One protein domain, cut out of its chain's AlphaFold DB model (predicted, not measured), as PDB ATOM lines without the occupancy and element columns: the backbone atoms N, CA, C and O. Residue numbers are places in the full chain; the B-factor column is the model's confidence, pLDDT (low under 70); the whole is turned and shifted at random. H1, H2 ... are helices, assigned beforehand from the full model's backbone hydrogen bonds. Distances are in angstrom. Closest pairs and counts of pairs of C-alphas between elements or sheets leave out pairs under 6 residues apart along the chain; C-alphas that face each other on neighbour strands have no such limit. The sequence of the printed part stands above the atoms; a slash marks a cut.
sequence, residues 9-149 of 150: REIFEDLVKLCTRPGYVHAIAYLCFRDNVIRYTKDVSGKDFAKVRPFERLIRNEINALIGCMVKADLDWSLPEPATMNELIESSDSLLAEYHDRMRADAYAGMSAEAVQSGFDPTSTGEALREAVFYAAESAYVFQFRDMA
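AT A GLANCE: This is residues 9 to 149 of the 150 residues of an uncharacterized protein of Rhodobacterales bacterium (UniProt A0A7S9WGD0). One long helix, H5, is the beam of a loose all-helix arrangement: H1 packs alongside it, H7 packs on its last residues, and the side-by-side pair H2 and H4 stands steeply to it, H2 packing near its first end. Short H3 and H8 lie well off the beam and H6 beyond its last end; residues 41 to 47 and 113 to 119 stick out. The printed part has 141 residues, with eight named helices, H1 to H8 in order, and no named strand. It is loose, with a radius of gyration of the C-alphas of 18.0 A and spans of 55 by 41 by 25 A.

HOW THE PARTS SIT: Start at H1, residues 9 to 19: it touches residues 88 to 99 of the hub, H5, residues 82 to 107, at a shallow tilt of 22 degrees, opposite ways, the closest C-alphas being Ile 11 and Tyr 99, 6.1 A apart. Next, H2, residues 24 to 36, touches residues 85 to 89 of H5 at a steep tilt of 64 degrees, with C-alphas of Ala 27 and Ile 89 closest at 5.7 A. H4, residues 60 to 70, touches H2 at a shallow tilt of 6 degrees, opposite ways, with C-alphas of Cys 32 and Ile 63 closest at 7.0 A. H7, residues 126 to 135, touches residues 100 to 107 of H5 at a steep tilt of 38 degrees, with C-alphas of Ala 107 and Ala 128 closest at 3.9 A. H3, residues 46 to 50, H6, residues 113 to 117, and H8, residues 142 to 148, touch no helix. Every O i to N i+4 pair is within hydrogen-bond range in H1 to H7; in H8 1 of 3 is, beside 4 of 4 O i to N i+3 pairs.

IN THESE COORDINATES: Find C-alpha 9 at (-35.318, -27.481, 19.000), where H1 begins its 15.2 A; H2 then runs 17.8 A, H3 6.2 A and H4 15.2 A. From C-alpha 82 at (-50.227, -2.343, 23.762) H5 runs 37.4 A; H6 follows with 6.3 A, H7 with 14.1 A and H8 with 10.2 A.

THE WHOLE: Look to Ser 78 and Ser 118 for the two C-alphas farthest apart, 56.5 A. The printed part has no cut, and the link from H4 to H5, 11 residues, is long. Residues 52 to 56 and 137 to 149 have pLDDT under 70.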
ATOM      1  N   ARG A   9     -36.421 -28.445  19.027       93.69
ATOM      2  CA  ARG A   9     -35.318 -27.481  19.000       93.69
ATOM      3  C   ARG A   9     -35.698 -26.186  18.287       93.69
ATOM      4  O   ARG A   9     -35.392 -25.114  18.796       93.69
ATOM      5  N   GLU A  10     -36.366 -26.274  17.140       97.00
ATOM      6  CA  GLU A  10     -36.816 -25.091  16.394       97.00
ATOM      7  C   GLU A  10     -37.838 -24.277  17.195       97.00
ATOM      8  O   GLU A  10     -37.791 -23.049  17.193       97.00
ATOM      9  N   ILE A  11     -38.735 -24.956  17.918       97.19
ATOM     10  CA  ILE A  11     -39.719 -24.302  18.790       97.19
ATOM     11  C   ILE A  11     -39.025 -23.580  19.941       97.19
ATOM     12  O   ILE A  11     -39.292 -22.404  20.195       97.19
ATOM     13  N   PHE A  12     -38.069 -24.246  20.585       95.62
ATOM     14  CA  PHE A  12     -37.310 -23.655  21.678       95.62
ATOM     15  C   PHE A  12     -36.425 -22.479  21.231       95.62
ATOM     16  O   PHE A  12     -36.308 -21.483  21.943       95.62
ATOM     17  N   GLU A  13     -35.818 -22.550  20.045       97.62
ATOM     18  CA  GLU A  13     -35.051 -21.437  19.474       97.62
ATOM     19  C   GLU A  13     -35.930 -20.195  19.250       97.62
ATOM     20  O   GLU A  13     -35.483 -19.073  19.496       97.62
ATOM     21  N   ASP A  14     -37.187 -20.373  18.839       98.25
ATOM     22  CA  ASP A  14     -38.126 -19.262  18.677       98.25
ATOM     23  C   ASP A  14     -38.626 -18.713  20.021       98.25
ATOM     24  O   ASP A  14     -38.751 -17.495  20.159       98.25
ATOM     25  N   LEU A  15     -38.802 -19.565  21.043       98.00
ATOM     26  CA  LEU A  15     -39.041 -19.113  22.420       98.00
ATOM     27  C   LEU A  15     -37.898 -18.224  22.918       98.00
ATOM     28  O   LEU A  15     -38.153 -17.159  23.474       98.00
ATOM     29  N   VAL A  16     -36.641 -18.618  22.685       98.00
ATOM     30  CA  VAL A  16     -35.479 -17.795  23.060       98.00
ATOM     31  C   VAL A  16     -35.532 -16.443  22.355       98.00
ATOM     32  O   VAL A  16     -35.447 -15.416  23.025       98.00
ATOM     33  N   LYS A  17     -35.736 -16.420  21.031       98.25
ATOM     34  CA  LYS A  17     -35.837 -15.162  20.271       98.25
ATOM     35  C   LYS A  17     -36.939 -14.264  20.828       98.25
ATOM     36  O   LYS A  17     -36.686 -13.082  21.049       98.25
ATOM     37  N   LEU A  18     -38.123 -14.820  21.092       98.38
ATOM     38  CA  LEU A  18     -39.254 -14.094  21.668       98.38
ATOM     39  C   LEU A  18     -38.901 -13.493  23.034       98.38
ATOM     40  O   LEU A  18     -39.094 -12.295  23.231       98.38
ATOM     41  N   CYS A  19     -38.346 -14.301  23.942       98.06
ATOM     42  CA  CYS A  19     -38.045 -13.886  25.313       98.06
ATOM     43  C   CYS A  19     -36.946 -12.819  25.399       98.06
ATOM     44  O   CYS A  19     -36.864 -12.091  26.383       98.06
ATOM     45  N   THR A  20     -36.096 -12.731  24.374       97.31
ATOM     46  CA  THR A  20     -35.027 -11.722  24.273       97.31
ATOM     47  C   THR A  20     -35.452 -10.439  23.551       97.31
ATOM     48  O   THR A  20     -34.623  -9.558  23.328       97.31
ATOM     49  N   ARG A  21     -36.728 -10.304  23.157       97.38
ATOM     50  CA  ARG A  21     -37.232  -9.065  22.547       97.38
ATOM     51  C   ARG A  21     -37.301  -7.923  23.576       97.38
ATOM     52  O   ARG A  21     -37.591  -8.176  24.747       97.38
ATOM     53  N   PRO A  22     -37.121  -6.661  23.139       96.50
ATOM     54  CA  PRO A  22     -37.316  -5.490  23.991       96.50
ATOM     55  C   PRO A  22     -38.674  -5.496  24.704       96.50
ATOM     56  O   PRO A  22     -39.695  -5.856  24.113       96.50
ATOM     57  N   GLY A  23     -38.668  -5.122  25.981       95.94
ATOM     58  CA  GLY A  23     -39.848  -5.048  26.835       95.94
ATOM     59  C   GLY A  23     -40.511  -6.387  27.193       95.94
ATOM     60  O   GLY A  23     -41.569  -6.379  27.826       95.94
ATOM     61  N   TYR A  24     -39.897  -7.539  26.877       98.12
ATOM     62  CA  TYR A  24     -40.420  -8.860  27.267       98.12
ATOM     63  C   TYR A  24     -40.579  -9.033  28.784       98.12
ATOM     64  O   TYR A  24     -41.455  -9.769  29.239       98.12
ATOM     65  N   VAL A  25     -39.807  -8.285  29.580       97.81
ATOM     66  CA  VAL A  25     -39.934  -8.262  31.044       97.81
ATOM     67  C   VAL A  25     -41.346  -7.884  31.514       97.81
ATOM     68  O   VAL A  25     -41.825  -8.386  32.532       97.81
ATOM     69  N   HIS A  26     -42.055  -7.050  30.748       97.88
ATOM     70  CA  HIS A  26     -43.438  -6.682  31.048       97.88
ATOM     71  C   HIS A  26     -44.402  -7.816  30.701       97.88
ATOM     72  O   HIS A  26     -45.296  -8.114  31.495       97.88
ATOM     73  N   ALA A  27     -44.185  -8.495  29.569       97.56
ATOM     74  CA  ALA A  27     -44.977  -9.654  29.155       97.56
ATOM     75  C   ALA A  27     -44.882 -10.789  30.183       97.56
ATOM     76  O   ALA A  27     -45.911 -11.285  30.642       97.56
ATOM     77  N   ILE A  28     -43.671 -11.141  30.631       96.94
ATOM     78  CA  ILE A  28     -43.498 -12.178  31.657       96.94
ATOM     79  C   ILE A  28     -44.093 -11.760  33.006       96.94
ATOM     80  O   ILE A  28     -44.715 -12.583  33.672       96.94
ATOM     81  N   ALA A  29     -43.992 -10.485  33.400       96.38
ATOM     82  CA  ALA A  29     -44.634  -9.994  34.621       96.38
ATOM     83  C   ALA A  29     -46.164 -10.132  34.556       96.38
ATOM     84  O   ALA A  29     -46.793 -10.564  35.528       96.38
ATOM     85  N   TYR A  30     -46.763  -9.823  33.401       95.69
ATOM     86  CA  TYR A  30     -48.186 -10.036  33.163       95.69
ATOM     87  C   TYR A  30     -48.564 -11.519  33.226       95.69
ATOM     88  O   TYR A  30     -49.515 -11.856  33.926       95.69
ATOM     89  N   LEU A  31     -47.815 -12.403  32.559       94.94
ATOM     90  CA  LEU A  31     -48.049 -13.853  32.577       94.94
ATOM     91  C   LEU A  31     -47.956 -14.417  34.005       94.94
ATOM     92  O   LEU A  31     -48.855 -15.127  34.454       94.94
ATOM     93  N   CYS A  32     -46.938 -14.007  34.768       92.56
ATOM     94  CA  CYS A  32     -46.799 -14.348  36.182       92.56
ATOM     95  C   CYS A  32     -48.045 -13.958  36.986       92.56
ATOM     96  O   CYS A  32     -48.547 -14.769  37.764       92.56
ATOM     97  N   PHE A  33     -48.559 -12.741  36.793       90.12
ATOM     98  CA  PHE A  33     -49.760 -12.274  37.482       90.12
ATOM     99  C   PHE A  33     -51.028 -12.997  37.008       90.12
ATOM    100  O   PHE A  33     -51.864 -13.367  37.828       90.12
ATOM    101  N   ARG A  34     -51.178 -13.217  35.697       89.88
ATOM    102  CA  ARG A  34     -52.334 -13.890  35.090       89.88
ATOM    103  C   ARG A  34     -52.488 -15.318  35.613       89.88
ATOM    104  O   ARG A  34     -53.601 -15.706  35.968       89.88
ATOM    105  N   ASP A  35     -51.382 -16.058  35.684       87.62
ATOM    106  CA  ASP A  35     -51.422 -17.512  35.853       87.62
ATOM    107  C   ASP A  35     -51.137 -17.975  37.285       87.62
ATOM    108  O   ASP A  35     -51.648 -19.022  37.691       87.62
ATOM    109  N   ASN A  36     -50.419 -17.172  38.087       82.38
ATOM    110  CA  ASN A  36     -50.059 -17.525  39.468       82.38
ATOM    111  C   ASN A  36     -50.840 -16.767  40.557       82.38
ATOM    112  O   ASN A  36     -50.642 -17.051  41.740       82.38
ATOM    113  N   VAL A  37     -51.718 -15.814  40.213       82.75
ATOM    114  CA  VAL A  37     -52.454 -15.015  41.212       82.75
ATOM    115  C   VAL A  37     -53.950 -15.313  41.192       82.75
ATOM    116  O   VAL A  37     -54.643 -15.144  40.190       82.75
ATOM    117  N   ILE A  38     -54.485 -15.683  42.358       82.81
ATOM    118  CA  ILE A  38     -55.928 -15.817  42.576       82.81
ATOM    119  C   ILE A  38     -56.498 -14.448  42.949       82.81
ATOM    120  O   ILE A  38     -56.188 -13.898  44.004       82.81
ATOM    121  N   ARG A  39     -57.357 -13.896  42.089       81.38
ATOM    122  CA  ARG A  39     -58.034 -12.615  42.341       81.38
ATOM    123  C   ARG A  39     -59.313 -12.838  43.147       81.38
ATOM    124  O   ARG A  39     -60.234 -13.501  42.673       81.38
ATOM    125  N   TYR A  40     -59.384 -12.224  44.323       83.88
ATOM    126  CA  TYR A  40     -60.556 -12.194  45.199       83.88
ATOM    127  C   TYR A  40     -60.760 -10.768  45.730       83.88
ATOM    128  O   TYR A  40     -59.855  -9.941  45.657       83.88
ATOM    129  N   THR A  41     -61.965 -10.444  46.202       80.12
ATOM    130  CA  THR A  41     -62.300  -9.077  46.643       80.12
ATOM    131  C   THR A  41     -62.129  -8.876  48.140       80.12
ATOM    132  O   THR A  41     -61.498  -7.911  48.557       80.12
ATOM    133  N   LYS A  42     -62.724  -9.755  48.951       81.00
ATOM    134  CA  LYS A  42     -62.710  -9.642  50.413       81.00
ATOM    135  C   LYS A  42     -62.334 -10.964  51.063       81.00
ATOM    136  O   LYS A  42     -61.284 -11.056  51.681       81.00
ATOM    137  N   ASP A  43     -63.159 -11.982  50.846       85.19
ATOM    138  CA  ASP A  43     -62.949 -13.324  51.378       85.19
ATOM    139  C   ASP A  43     -62.661 -14.289  50.226       85.19
ATOM    140  O   ASP A  43     -63.317 -14.237  49.182       85.19
ATOM    141  N   VAL A  44     -61.674 -15.165  50.410       80.62
ATOM    142  CA  VAL A  44     -61.324 -16.195  49.426       80.62
ATOM    143  C   VAL A  44     -62.413 -17.265  49.411       80.62
ATOM    144  O   VAL A  44     -62.726 -17.862  50.441       80.62
ATOM    145  N   SER A  45     -62.967 -17.553  48.233       82.56
ATOM    146  CA  SER A  45     -63.970 -18.602  48.057       82.56
ATOM    147  C   SER A  45     -63.553 -19.635  47.011       82.56
ATOM    148  O   SER A  45     -62.759 -19.360  46.112       82.56
ATOM    149  N   GLY A  46     -64.164 -20.825  47.053       78.25
ATOM    150  CA  GLY A  46     -63.983 -21.846  46.010       78.25
ATOM    151  C   GLY A  46     -64.312 -21.344  44.594       78.25
ATOM    152  O   GLY A  46     -63.722 -21.809  43.623       78.25
ATOM    153  N   LYS A  47     -65.199 -20.345  44.462       80.38
ATOM    154  CA  LYS A  47     -65.534 -19.727  43.168       80.38
ATOM    155  C   LYS A  47     -64.370 -18.926  42.593       80.38
ATOM    156  O   LYS A  47     -64.277 -18.805  41.377       80.38
ATOM    157  N   ASP A  48     -63.497 -18.385  43.439       80.62
ATOM    158  CA  ASP A  48     -62.328 -17.628  42.991       80.62
ATOM    159  C   ASP A  48     -61.264 -18.558  42.413       80.62
ATOM    160  O   ASP A  48     -60.687 -18.232  41.383       80.62
ATOM    161  N   PHE A  49     -61.117 -19.764  42.968       76.62
ATOM    162  CA  PHE A  49     -60.317 -20.832  42.358       76.62
ATOM    163  C   PHE A  49     -60.979 -21.433  41.111       76.62
ATOM    164  O   PHE A  49     -60.290 -21.808  40.173       76.62
ATOM    165  N   ALA A  50     -62.311 -21.501  41.044       73.19
ATOM    166  CA  ALA A  50     -63.007 -22.035  39.867       73.19
ATOM    167  C   ALA A  50     -62.882 -21.142  38.616       73.19
ATOM    168  O   ALA A  50     -62.996 -21.633  37.496       73.19
ATOM    169  N   LYS A  51     -62.635 -19.832  38.784       71.88
ATOM    170  CA  LYS A  51     -62.361 -18.896  37.669       71.88
ATOM    171  C   LYS A  51     -61.031 -19.178  36.971       71.88
ATOM    172  O   LYS A  51     -60.770 -18.663  35.889       71.88
ATOM    173  N   VAL A  52     -60.171 -19.941  37.626       69.69
ATOM    174  CA  VAL A  52     -58.767 -20.090  37.292       69.69
ATOM    175  C   VAL A  52     -58.735 -21.344  36.418       69.69
ATOM    176  O   VAL A  52     -58.797 -22.465  36.913       69.69
ATOM    177  N   ARG A  53     -58.755 -21.174  35.087       62.66
ATOM    178  CA  ARG A  53     -58.883 -22.285  34.121       62.66
ATOM    179  C   ARG A  53     -57.562 -23.050  33.998       62.66
ATOM    180  O   ARG A  53     -56.609 -22.470  33.500       62.66
ATOM    181  N   PRO A  54     -57.449 -24.293  34.491       61.88
ATOM    182  CA  PRO A  54     -56.155 -24.972  34.596       61.88
ATOM    183  C   PRO A  54     -55.541 -25.343  33.242       61.88
ATOM    184  O   PRO A  54     -54.331 -25.415  33.144       61.88
ATOM    185  N   PHE A  55     -56.358 -25.526  32.202       61.00
ATOM    186  CA  PHE A  55     -55.892 -25.936  30.870       61.00
ATOM    187  C   PHE A  55     -55.522 -24.769  29.940       61.00
ATOM    188  O   PHE A  55     -55.109 -25.009  28.815       61.00
ATOM    189  N   GLU A  56     -55.711 -23.522  30.378       68.81
ATOM    190  CA  GLU A  56     -55.415 -22.311  29.588       68.81
ATOM    191  C   GLU A  56     -54.283 -21.474  30.204       68.81
ATOM    192  O   GLU A  56     -53.959 -20.405  29.695       68.81
ATOM    193  N   ARG A  57     -53.721 -21.914  31.335       83.94
ATOM    194  CA  ARG A  57     -52.701 -21.174  32.082       83.94
ATOM    195  C   ARG A  57     -51.344 -21.811  31.875       83.94
ATOM    196  O   ARG A  57     -51.254 -23.035  31.838       83.94
ATOM    197  N   LEU A  58     -50.314 -20.974  31.822       90.12
ATOM    198  CA  LEU A  58     -48.950 -21.462  31.832       90.12
ATOM    199  C   LEU A  58     -48.641 -22.046  33.201       90.12
ATOM    200  O   LEU A  58     -48.867 -21.398  34.231       90.12
ATOM    201  N   ILE A  59     -48.102 -23.260  33.211       87.94
ATOM    202  CA  ILE A  59     -47.660 -23.868  34.460       87.94
ATOM    203  C   ILE A  59     -46.383 -23.187  34.950       87.94
ATOM    204  O   ILE A  59     -45.636 -22.558  34.193       87.94
ATOM    205  N   ARG A  60     -46.067 -23.350  36.235       86.69
ATOM    206  CA  ARG A  60     -44.863 -22.731  36.821       86.69
ATOM    207  C   ARG A  60     -43.574 -23.067  36.059       86.69
ATOM    208  O   ARG A  60     -42.694 -22.216  35.946       86.69
ATOM    209  N   ASN A  61     -43.455 -24.290  35.541       89.88
ATOM    210  CA  ASN A  61     -42.272 -24.715  34.791       89.88
ATOM    211  C   ASN A  61     -42.136 -23.980  33.454       89.88
ATOM    212  O   ASN A  61     -41.024 -23.607  33.083       89.88
ATOM    213  N   GLU A  62     -43.247 -23.691  32.781       93.69
ATOM    214  CA  GLU A  62     -43.256 -22.898  31.552       93.69
ATOM    215  C   GLU A  62     -42.856 -21.450  31.831       93.69
ATOM    216  O   GLU A  62     -41.960 -20.926  31.176       93.69
ATOM    217  N   ILE A  63     -43.421 -20.835  32.875       94.56
ATOM    218  CA  ILE A  63     -43.022 -19.490  33.318       94.56
ATOM    219  C   ILE A  63     -41.522 -19.439  33.639       94.56
ATOM    220  O   ILE A  63     -40.817 -18.533  33.191       94.56
ATOM    221  N   ASN A  64     -41.002 -20.430  34.367       93.31
ATOM    222  CA  ASN A  64     -39.574 -20.522  34.672       93.31
ATOM    223  C   ASN A  64     -38.716 -20.700  33.411       93.31
ATOM    224  O   ASN A  64     -37.631 -20.121  33.332       93.31
ATOM    225  N   ALA A  65     -39.186 -21.463  32.421       94.50
ATOM    226  CA  ALA A  65     -38.506 -21.613  31.141       94.50
ATOM    227  C   ALA A  65     -38.452 -20.284  30.370       94.50
ATOM    228  O   ALA A  65     -37.382 -19.915  29.886       94.50
ATOM    229  N   LEU A  66     -39.552 -19.521  30.329       97.38
ATOM    230  CA  LEU A  66     -39.582 -18.181  29.727       97.38
ATOM    231  C   LEU A  66     -38.606 -17.224  30.428       97.38
ATOM    232  O   LEU A  66     -37.833 -16.538  29.760       97.38
ATOM    233  N   ILE A  67     -38.569 -17.223  31.765       96.44
ATOM    234  CA  ILE A  67     -37.596 -16.436  32.545       96.44
ATOM    235  C   ILE A  67     -36.163 -16.865  32.202       96.44
ATOM    236  O   ILE A  67     -35.310 -16.018  31.940       96.44
ATOM    237  N   GLY A  68     -35.900 -18.174  32.154       95.88
ATOM    238  CA  GLY A  68     -34.599 -18.733  31.784       95.88
ATOM    239  C   GLY A  68     -34.163 -18.368  30.360       95.88
ATOM    240  O   GLY A  68     -32.973 -18.188  30.110       95.88
ATOM    241  N   CYS A  69     -35.107 -18.224  29.429       97.06
ATOM    242  CA  CYS A  69     -34.854 -17.726  28.080       97.06
ATOM    243  C   CYS A  69     -34.600 -16.214  28.058       97.06
ATOM    244  O   CYS A  69     -33.674 -15.773  27.381       97.06
ATOM    245  N   MET A  70     -35.373 -15.434  28.815       96.94
ATOM    246  CA  MET A  70     -35.261 -13.973  28.887       96.94
ATOM    247  C   MET A  70     -33.878 -13.528  29.375       96.94
ATOM    248  O   MET A  70     -33.282 -12.627  28.796       96.94
ATOM    249  N   VAL A  71     -33.321 -14.200  30.388       95.19
ATOM    250  CA  VAL A  71     -32.004 -13.852  30.961       95.19
ATOM    251  C   VAL A  71     -30.808 -14.235  30.077       95.19
ATOM    252  O   VAL A  71     -29.662 -14.047  30.480       95.19
ATOM    253  N   LYS A  72     -31.040 -14.777  28.872       93.62
ATOM    254  CA  LYS A  72     -29.978 -15.053  27.887       93.62
ATOM    255  C   LYS A  72     -29.499 -13.798  27.148       93.62
ATOM    256  O   LYS A  72     -28.508 -13.882  26.427       93.62
ATOM    257  N   ALA A  73     -30.192 -12.672  27.303       93.38
ATOM    258  CA  ALA A  73     -29.815 -11.370  26.766       93.38
ATOM    259  C   ALA A  73     -29.910 -10.292  27.857       93.38
ATOM    260  O   ALA A  73     -30.453 -10.532  28.939       93.38
ATOM    261  N   ASP A  74     -29.382  -9.101  27.568       95.50
ATOM    262  CA  ASP A  74     -29.546  -7.945  28.449       95.50
ATOM    263  C   ASP A  74     -31.027  -7.580  28.588       95.50
ATOM    264  O   ASP A  74     -31.781  -7.565  27.611       95.50
ATOM    265  N   LEU A  75     -31.443  -7.277  29.818       93.50
ATOM    266  CA  LEU A  75     -32.832  -6.943  30.107       93.50
ATOM    267  C   LEU A  75     -33.161  -5.530  29.627       93.50
ATOM    268  O   LEU A  75     -32.572  -4.549  30.088       93.50
ATOM    269  N   ASP A  76     -34.169  -5.436  28.769       95.12
ATOM    270  CA  ASP A  76     -34.777  -4.172  28.383       95.12
ATOM    271  C   ASP A  76     -36.067  -3.926  29.176       95.12
ATOM    272  O   ASP A  76     -37.002  -4.728  29.153       95.12
ATOM    273  N   TRP A  77     -36.107  -2.788  29.867       95.44
ATOM    274  CA  TRP A  77     -37.217  -2.385  30.732       95.44
ATOM    275  C   TRP A  77     -38.184  -1.415  30.051       95.44
ATOM    276  O   TRP A  77     -39.104  -0.916  30.707       95.44
ATOM    277  N   SER A  78     -37.995  -1.132  28.758       95.62
ATOM    278  CA  SER A  78     -38.900  -0.261  28.013       95.62
ATOM    279  C   SER A  78     -40.317  -0.841  28.017       95.62
ATOM    280  O   SER A  78     -40.516  -2.046  27.870       95.62
ATOM    281  N   LEU A  79     -41.311   0.011  28.275       96.00
ATOM    282  CA  LEU A  79     -42.709  -0.408  28.270       96.00
ATOM    283  C   LEU A  79     -43.156  -0.598  26.809       96.00
ATOM    284  O   LEU A  79     -43.104   0.380  26.059       96.00
ATOM    285  N   PRO A  80     -43.597  -1.801  26.389       96.44
ATOM    286  CA  PRO A  80     -44.069  -2.016  25.030       96.44
ATOM    287  C   PRO A  80     -45.366  -1.257  24.752       96.44
ATOM    288  O   PRO A  80     -46.209  -1.088  25.635       96.44
ATOM    289  N   GLU A  81     -45.580  -0.910  23.485       97.44
ATOM    290  CA  GLU A  81     -46.900  -0.502  23.011       97.44
ATOM    291  C   GLU A  81     -47.924  -1.634  23.226       97.44
ATOM    292  O   GLU A  81     -47.562  -2.811  23.113       97.44
ATOM    293  N   PRO A  82     -49.213  -1.328  23.465       97.25
ATOM    294  CA  PRO A  82     -50.227  -2.343  23.762       97.25
ATOM    295  C   PRO A  82     -50.306  -3.483  22.734       97.25
ATOM    296  O   PRO A  82     -50.494  -4.639  23.104       97.25
ATOM    297  N   ALA A  83     -50.123  -3.173  21.446       97.81
ATOM    298  CA  ALA A  83     -50.114  -4.180  20.386       97.81
ATOM    299  C   ALA A  83     -48.923  -5.145  20.514       97.81
ATOM    300  O   ALA A  83     -49.099  -6.355  20.408       97.81
ATOM    301  N   THR A  84     -47.729  -4.620  20.802       97.44
ATOM    302  CA  THR A  84     -46.527  -5.429  21.034       97.44
ATOM    303  C   THR A  84     -46.658  -6.244  22.313       97.44
ATOM    304  O   THR A  84     -46.307  -7.416  22.322       97.44
ATOM    305  N   MET A  85     -47.210  -5.663  23.380       97.69
ATOM    306  CA  MET A  85     -47.464  -6.380  24.631       97.69
ATOM    307  C   MET A  85     -48.352  -7.613  24.400       97.69
ATOM    308  O   MET A  85     -47.995  -8.712  24.821       97.69
ATOM    309  N   ASN A  86     -49.465  -7.451  23.676       97.31
ATOM    310  CA  ASN A  86     -50.352  -8.564  23.331       97.31
ATOM    311  C   ASN A  86     -49.649  -9.607  22.456       97.31
ATOM    312  O   ASN A  86     -49.745 -10.795  22.745       97.31
ATOM    313  N   GLU A  87     -48.888  -9.176  21.447       98.19
ATOM    314  CA  GLU A  87     -48.121 -10.081  20.585       98.19
ATOM    315  C   GLU A  87     -47.142 -10.948  21.392       98.19
ATOM    316  O   GLU A  87     -47.051 -12.153  21.162       98.19
ATOM    317  N   LEU A  88     -46.423 -10.361  22.357       98.12
ATOM    318  CA  LEU A  88     -45.476 -11.088  23.207       98.12
ATOM    319  C   LEU A  88     -46.173 -12.138  24.083       98.12
ATOM    320  O   LEU A  88     -45.651 -13.243  24.241       98.12
ATOM    321  N   ILE A  89     -47.342 -11.803  24.633       97.25
ATOM    322  CA  ILE A  89     -48.154 -12.705  25.460       97.25
ATOM    323  C   ILE A  89     -48.690 -13.860  24.608       97.25
ATOM    324  O   ILE A  89     -48.404 -15.018  24.903       97.25
ATOM    325  N   GLU A  90     -49.399 -13.551  23.519       97.19
ATOM    326  CA  GLU A  90     -50.025 -14.549  22.643       97.19
ATOM    327  C   GLU A  90     -48.986 -15.466  21.986       97.19
ATOM    328  O   GLU A  90     -49.195 -16.675  21.882       97.19
ATOM    329  N   SER A  91     -47.831 -14.917  21.597       98.06
ATOM    330  CA  SER A  91     -46.732 -15.718  21.049       98.06
ATOM    331  C   SER A  91     -46.115 -16.640  22.101       98.06
ATOM    332  O   SER A  91     -45.699 -17.743  21.756       98.06
ATOM    333  N   SER A  92     -46.058 -16.216  23.371       97.88
ATOM    334  CA  SER A  92     -45.551 -17.061  24.463       97.88
ATOM    335  C   SER A  92     -46.486 -18.246  24.690       97.88
ATOM    336  O   SER A  92     -46.026 -19.384  24.686       97.88
ATOM    337  N   ASP A  93     -47.792 -17.983  24.801       96.00
ATOM    338  CA  ASP A  93     -48.811 -19.025  24.954       96.00
ATOM    339  C   ASP A  93     -48.788 -19.999  23.766       96.00
ATOM    340  O   ASP A  93     -48.750 -21.215  23.949       96.00
ATOM    341  N   SER A  94     -48.751 -19.478  22.534       96.12
ATOM    342  CA  SER A  94     -48.785 -20.315  21.335       96.12
ATOM    343  C   SER A  94     -47.530 -21.173  21.174       96.12
ATOM    344  O   SER A  94     -47.653 -22.337  20.795       96.12
ATOM    345  N   LEU A  95     -46.337 -20.626  21.430       97.50
ATOM    346  CA  LEU A  95     -45.091 -21.385  21.305       97.50
ATOM    347  C   LEU A  95     -44.954 -22.446  22.400       97.50
ATOM    348  O   LEU A  95     -44.435 -23.522  22.119       97.50
ATOM    349  N   LEU A  96     -45.416 -22.173  23.623       95.94
ATOM    350  CA  LEU A  96     -45.407 -23.160  24.707       95.94
ATOM    351  C   LEU A  96     -46.425 -24.277  24.473       95.94
ATOM    352  O   LEU A  96     -46.088 -25.441  24.667       95.94
ATOM    353  N   ALA A  97     -47.616 -23.956  23.959       94.00
ATOM    354  CA  ALA A  97     -48.581 -24.971  23.542       94.00
ATOM    355  C   ALA A  97     -48.010 -25.871  22.432       94.00
ATOM    356  O   ALA A  97     -48.075 -27.095  22.528       94.00
ATOM    357  N   GLU A  98     -47.375 -25.282  21.413       95.38
ATOM    358  CA  GLU A  98     -46.713 -26.046  20.348       95.38
ATOM    359  C   GLU A  98     -45.555 -26.901  20.889       95.38
ATOM    360  O   GLU A  98     -45.366 -28.042  20.458       95.38
ATOM    361  N   TYR A  99     -44.793 -26.374  21.853       94.62
ATOM    362  CA  TYR A  99     -43.716 -27.096  22.528       94.62
ATOM    363  C   TYR A  99     -44.256 -28.303  23.308       94.62
ATOM    364  O   TYR A  99     -43.726 -29.407  23.163       94.62
ATOM    365  N   HIS A 100     -45.346 -28.127  24.063       93.31
ATOM    366  CA  HIS A 100     -46.004 -29.211  24.794       93.31
ATOM    367  C   HIS A 100     -46.535 -30.290  23.850       93.31
ATOM    368  O   HIS A 100     -46.260 -31.474  24.050       93.31
ATOM    369  N   ASP A 101     -47.242 -29.893  22.791       92.81
ATOM    370  CA  ASP A 101     -47.789 -30.816  21.795       92.81
ATOM    371  C   ASP A 101     -46.685 -31.642  21.130       92.81
ATOM    372  O   ASP A 101     -46.821 -32.857  20.960       92.81
ATOM    373  N   ARG A 102     -45.555 -31.001  20.806       93.75
ATOM    374  CA  ARG A 102     -44.380 -31.687  20.271       93.75
ATOM    375  C   ARG A 102     -43.794 -32.678  21.281       93.75
ATOM    376  O   ARG A 102     -43.571 -33.831  20.919       93.75
ATOM    377  N   MET A 103     -43.591 -32.271  22.536       91.50
ATOM    378  CA  MET A 103     -43.089 -33.166  23.586       91.50
ATOM    379  C   MET A 103     -44.006 -34.369  23.801       91.50
ATOM    380  O   MET A 103     -43.522 -35.487  23.945       91.50
ATOM    381  N   ARG A 104     -45.325 -34.162  23.786       90.12
ATOM    382  CA  ARG A 104     -46.309 -35.242  23.895       90.12
ATOM    383  C   ARG A 104     -46.261 -36.189  22.703       90.12
ATOM    384  O   ARG A 104     -46.357 -37.399  22.895       90.12
ATOM    385  N   ALA A 105     -46.129 -35.661  21.489       90.69
ATOM    386  CA  ALA A 105     -46.007 -36.487  20.293       90.69
ATOM    387  C   ALA A 105     -44.776 -37.403  20.371       90.69
ATOM    388  O   ALA A 105     -44.881 -38.584  20.044       90.69
ATOM    389  N   ASP A 106     -43.650 -36.881  20.863       89.44
ATOM    390  CA  ASP A 106     -42.416 -37.648  21.044       89.44
ATOM    391  C   ASP A 106     -42.532 -38.642  22.222       89.44
ATOM    392  O   ASP A 106     -42.178 -39.812  22.085       89.44
ATOM    393  N   ALA A 107     -43.096 -38.219  23.360       87.81
ATOM    394  CA  ALA A 107     -43.298 -39.036  24.562       87.81
ATOM    395  C   ALA A 107     -44.160 -40.280  24.317       87.81
ATOM    396  O   ALA A 107     -43.859 -41.366  24.809       87.81
ATOM    397  N   TYR A 108     -45.235 -40.119  23.551       86.88
ATOM    398  CA  TYR A 108     -46.198 -41.181  23.270       86.88
ATOM    399  C   TYR A 108     -46.051 -41.730  21.847       86.88
ATOM    400  O   TYR A 108     -46.979 -42.345  21.311       86.88
ATOM    401  N   ALA A 109     -44.880 -41.539  21.231       86.56
ATOM    402  CA  ALA A 109     -44.557 -42.136  19.947       86.56
ATOM    403  C   ALA A 109     -44.669 -43.668  20.040       86.56
ATOM    404  O   ALA A 109     -44.025 -44.316  20.861       86.56
ATOM    405  N   GLY A 110     -45.520 -44.258  19.200       82.12
ATOM    406  CA  GLY A 110     -45.775 -45.702  19.211       82.12
ATOM    407  C   GLY A 110     -46.837 -46.165  20.214       82.12
ATOM    408  O   GLY A 110     -47.137 -47.358  20.252       82.12
ATOM    409  N   MET A 111     -47.462 -45.256  20.972       85.06
ATOM    410  CA  MET A 111     -48.643 -45.595  21.762       85.06
ATOM    411  C   MET A 111     -49.832 -45.865  20.828       85.06
ATOM    412  O   MET A 111     -50.337 -44.970  20.151       85.06
ATOM    413  N   SER A 112     -50.304 -47.109  20.816       86.50
ATOM    414  CA  SER A 112     -51.549 -47.529  20.168       86.50
ATOM    415  C   SER A 112     -52.404 -48.340  21.141       86.50
ATOM    416  O   SER A 112     -51.920 -48.780  22.186       86.50
ATOM    417  N   ALA A 113     -53.678 -48.563  20.811       86.38
ATOM    418  CA  ALA A 113     -54.554 -49.394  21.638       86.38
ATOM    419  C   ALA A 113     -53.990 -50.819  21.807       86.38
ATOM    420  O   ALA A 113     -54.054 -51.393  22.892       86.38
ATOM    421  N   GLU A 114     -53.390 -51.359  20.747       89.06
ATOM    422  CA  GLU A 114     -52.735 -52.666  20.725       89.06
ATOM    423  C   GLU A 114     -51.458 -52.664  21.570       89.06
ATOM    424  O   GLU A 114     -51.239 -53.603  22.332       89.06
ATOM    425  N   ALA A 115     -50.644 -51.605  21.481       86.00
ATOM    426  CA  ALA A 115     -49.432 -51.460  22.285       86.00
ATOM    427  C   ALA A 115     -49.761 -51.396  23.786       86.00
ATOM    428  O   ALA A 115     -49.122 -52.052  24.603       86.00
ATOM    429  N   VAL A 116     -50.805 -50.655  24.167       85.75
ATOM    430  CA  VAL A 116     -51.252 -50.580  25.568       85.75
ATOM    431  C   VAL A 116     -51.732 -51.947  26.066       85.75
ATOM    432  O   VAL A 116     -51.370 -52.354  27.167       85.75
ATOM    433  N   GLN A 117     -52.476 -52.701  25.250       87.69
ATOM    434  CA  GLN A 117     -52.906 -54.062  25.602       87.69
ATOM    435  C   GLN A 117     -51.741 -55.051  25.734       87.69
ATOM    436  O   GLN A 117     -51.827 -55.986  26.529       87.69
ATOM    437  N   SER A 118     -50.652 -54.852  24.987       88.50
ATOM    438  CA  SER A 118     -49.442 -55.674  25.074       88.50
ATOM    439  C   SER A 118     -48.460 -55.232  26.167       88.50
ATOM    440  O   SER A 118     -47.394 -55.832  26.298       88.50
ATOM    441  N   GLY A 119     -48.831 -54.243  26.991       85.94
ATOM    442  CA  GLY A 119     -48.037 -53.789  28.132       85.94
ATOM    443  C   GLY A 119     -47.100 -52.622  27.824       85.94
ATOM    444  O   GLY A 119     -46.028 -52.550  28.419       85.94
ATOM    445  N   PHE A 120     -47.476 -51.724  26.907       84.06
ATOM    446  CA  PHE A 120     -46.750 -50.473  26.673       84.06
ATOM    447  C   PHE A 120     -46.548 -49.711  27.985       84.06
ATOM    448  O   PHE A 120     -47.508 -49.320  28.651       84.06
ATOM    449  N   ASP A 121     -45.282 -49.489  28.319       83.50
ATOM    450  CA  ASP A 121     -44.865 -48.699  29.463       83.50
ATOM    451  C   ASP A 121     -44.314 -47.356  28.964       83.50
ATOM    452  O   ASP A 121     -43.173 -47.309  28.485       83.50
ATOM    453  N   PRO A 122     -45.078 -46.252  29.070       73.81
ATOM    454  CA  PRO A 122     -44.583 -44.940  28.680       73.81
ATOM    455  C   PRO A 122     -43.387 -44.514  29.535       73.81
ATOM    456  O   PRO A 122     -42.562 -43.752  29.067       73.81
ATOM    457  N   THR A 123     -43.213 -45.025  30.757       80.44
ATOM    458  CA  THR A 123     -42.091 -44.629  31.627       80.44
ATOM    459  C   THR A 123     -40.752 -45.247  31.220       80.44
ATOM    460  O   THR A 123     -39.712 -44.899  31.781       80.44
ATOM    461  N   SER A 124     -40.759 -46.128  30.215       83.38
ATOM    462  CA  SER A 124     -39.560 -46.776  29.682       83.38
ATOM    463  C   SER A 124     -38.732 -45.890  28.737       83.38
ATOM    464  O   SER A 124     -37.592 -46.247  28.430       83.38
ATOM    465  N   THR A 125     -39.258 -44.739  28.293       85.81
ATOM    466  CA  THR A 125     -38.557 -43.803  27.397       85.81
ATOM    467  C   THR A 125     -38.173 -42.505  28.110       85.81
ATOM    468  O   THR A 125     -38.866 -42.017  29.007       85.81
ATOM    469  N   GLY A 126     -37.043 -41.915  27.708       86.81
ATOM    470  CA  GLY A 126     -36.583 -40.645  28.275       86.81
ATOM    471  C   GLY A 126     -37.504 -39.479  27.907       86.81
ATOM    472  O   GLY A 126     -37.687 -38.555  28.697       86.81
ATOM    473  N   GLU A 127     -38.118 -39.541  26.729       89.62
ATOM    474  CA  GLU A 127     -39.038 -38.546  26.188       89.62
ATOM    475  C   GLU A 127     -40.299 -38.422  27.046       89.62
ATOM    476  O   GLU A 127     -40.668 -37.314  27.437       89.62
ATOM    477  N   ALA A 128     -40.912 -39.549  27.407       87.12
ATOM    478  CA  ALA A 128     -42.095 -39.568  28.257       87.12
ATOM    479  C   ALA A 128     -41.793 -39.174  29.701       87.12
ATOM    480  O   ALA A 128     -42.554 -38.414  30.299       87.12
ATOM    481  N   LEU A 129     -40.658 -39.618  30.255       88.06
ATOM    482  CA  LEU A 129     -40.222 -39.163  31.577       88.06
ATOM    483  C   LEU A 129     -40.002 -37.650  31.600       88.06
ATOM    484  O   LEU A 129     -40.384 -36.990  32.560       88.06
ATOM    485  N   ARG A 130     -39.412 -37.083  30.548       88.25
ATOM    486  CA  ARG A 130     -39.164 -35.644  30.440       88.25
ATOM    487  C   ARG A 130     -40.457 -34.836  30.324       88.25
ATOM    488  O   ARG A 130     -40.566 -33.815  30.998       88.25
ATOM    489  N   GLU A 131     -41.425 -35.283  29.520       89.81
ATOM    490  CA  GLU A 131     -42.754 -34.654  29.448       89.81
ATOM    491  C   GLU A 131     -43.447 -34.695  30.809       89.81
ATOM    492  O   GLU A 131     -43.831 -33.646  31.322       89.81
ATOM    493  N   ALA A 132     -43.470 -35.858  31.462       86.88
ATOM    494  CA  ALA A 132     -44.059 -36.001  32.786       86.88
ATOM    495  C   ALA A 132     -43.341 -35.143  33.844       86.88
ATOM    496  O   ALA A 132     -43.989 -34.471  34.637       86.88
ATOM    497  N   VAL A 133     -42.008 -35.102  33.865       85.50
ATOM    498  CA  VAL A 133     -41.259 -34.260  34.815       85.50
ATOM    499  C   VAL A 133     -41.561 -32.777  34.601       85.50
ATOM    500  O   VAL A 133     -41.691 -32.036  35.576       85.50
ATOM    501  N   PHE A 134     -41.685 -32.337  33.347       86.38
ATOM    502  CA  PHE A 134     -41.936 -30.934  33.039       86.38
ATOM    503  C   PHE A 134     -43.399 -30.531  33.281       86.38
ATOM    504  O   PHE A 134     -43.633 -29.443  33.804       86.38
ATOM    505  N   TYR A 135     -44.368 -31.397  32.967       86.06
ATOM    506  CA  TYR A 135     -45.797 -31.056  32.945       86.06
ATOM    507  C   TYR A 135     -46.663 -31.717  34.033       86.06
ATOM    508  O   TYR A 135     -47.748 -31.216  34.318       86.06
ATOM    509  N   ALA A 136     -46.232 -32.807  34.680       74.44
ATOM    510  CA  ALA A 136     -47.087 -33.543  35.625       74.44
ATOM    511  C   ALA A 136     -47.144 -32.938  37.039       74.44
ATOM    512  O   ALA A 136     -48.083 -33.223  37.784       74.44
ATOM    513  N   ALA A 137     -46.160 -32.127  37.438       59.81
ATOM    514  CA  ALA A 137     -46.056 -31.603  38.799       59.81
ATOM    515  C   ALA A 137     -46.104 -30.067  38.837       59.81
ATOM    516  O   ALA A 137     -45.084 -29.389  38.733       59.81
ATOM    517  N   GLU A 138     -47.284 -29.507  39.101       59.50
ATOM    518  CA  GLU A 138     -47.445 -28.108  39.520       59.50
ATOM    519  C   GLU A 138     -47.080 -27.928  41.006       59.50
ATOM    520  O   GLU A 138     -47.904 -27.528  41.819       59.50
ATOM    521  N   SER A 139     -45.839 -28.208  41.415       56.91
ATOM    522  CA  SER A 139     -45.405 -28.046  42.819       56.91
ATOM    523  C   SER A 139     -46.419 -28.625  43.843       56.91
ATOM    524  O   SER A 139     -47.015 -29.671  43.605       56.91
ATOM    525  N   ALA A 140     -46.615 -27.967  44.987       56.16
ATOM    526  CA  ALA A 140     -47.689 -28.298  45.914       56.16
ATOM    527  C   ALA A 140     -49.049 -27.819  45.362       56.16
ATOM    528  O   ALA A 140     -49.141 -26.759  44.746       56.16
ATOM    529  N   TYR A 141     -50.128 -28.556  45.623       57.25
ATOM    530  CA  TYR A 141     -51.483 -28.122  45.295       57.25
ATOM    531  C   TYR A 141     -51.812 -26.782  45.959       57.25
ATOM    532  O   TYR A 141     -51.372 -26.485  47.068       57.25
ATOM    533  N   VAL A 142     -52.685 -25.996  45.326       56.09
ATOM    534  CA  VAL A 142     -53.074 -24.660  45.807       56.09
ATOM    535  C   VAL A 142     -53.577 -24.659  47.262       56.09
ATOM    536  O   VAL A 142     -53.314 -23.719  48.007       56.09
ATOM    537  N   PHE A 143     -54.226 -25.738  47.719       62.50
ATOM    538  CA  PHE A 143     -54.641 -25.879  49.121       62.50
ATOM    539  C   PHE A 143     -53.474 -26.131  50.089       62.50
ATOM    540  O   PHE A 143     -53.577 -25.758  51.251       62.50
ATOM    541  N   GLN A 144     -52.373 -26.732  49.635       57.28
ATOM    542  CA  GLN A 144     -51.170 -26.948  50.445       57.28
ATOM    543  C   GLN A 144     -50.435 -25.627  50.691       57.28
ATOM    544  O   GLN A 144     -49.881 -25.428  51.768       57.28
ATOM    545  N   PHE A 145     -50.505 -24.675  49.751       58.19
ATOM    546  CA  PHE A 145     -49.968 -23.330  49.968       58.19
ATOM    547  C   PHE A 145     -50.682 -22.572  51.093       58.19
ATOM    548  O   PHE A 145     -50.049 -21.741  51.736       58.19
ATOM    549  N   ARG A 146     -51.954 -22.881  51.394       58.62
ATOM    550  CA  ARG A 146     -52.659 -22.305  52.555       58.62
ATOM    551  C   ARG A 146     -51.940 -22.625  53.865       58.62
ATOM    552  O   ARG A 146     -51.839 -21.757  54.720       58.62
ATOM    553  N   ASP A 147     -51.454 -23.852  54.008       63.25
ATOM    554  CA  ASP A 147     -50.803 -24.309  55.239       63.25
ATOM    555  C   ASP A 147     -49.324 -23.861  55.306       63.25
ATOM    556  O   ASP A 147     -48.712 -23.921  56.368       63.25
ATOM    557  N   MET A 148     -48.752 -23.391  54.186       54.19
ATOM    558  CA  MET A 148     -47.368 -22.898  54.076       54.19
ATOM    559  C   MET A 148     -47.243 -21.365  54.038       54.19
ATOM    560  O   MET A 148     -46.134 -20.843  54.165       54.19
ATOM    561  N   ALA A 149     -48.339 -20.634  53.828       50.34
ATOM    562  CA  ALA A 149     -48.351 -19.177  53.869       50.34
ATOM    563  C   ALA A 149     -48.212 -18.700  55.326       50.34
ATOM    564  O   ALA A 149     -49.059 -19.014  56.161       50.34
TER     565      ALA A 149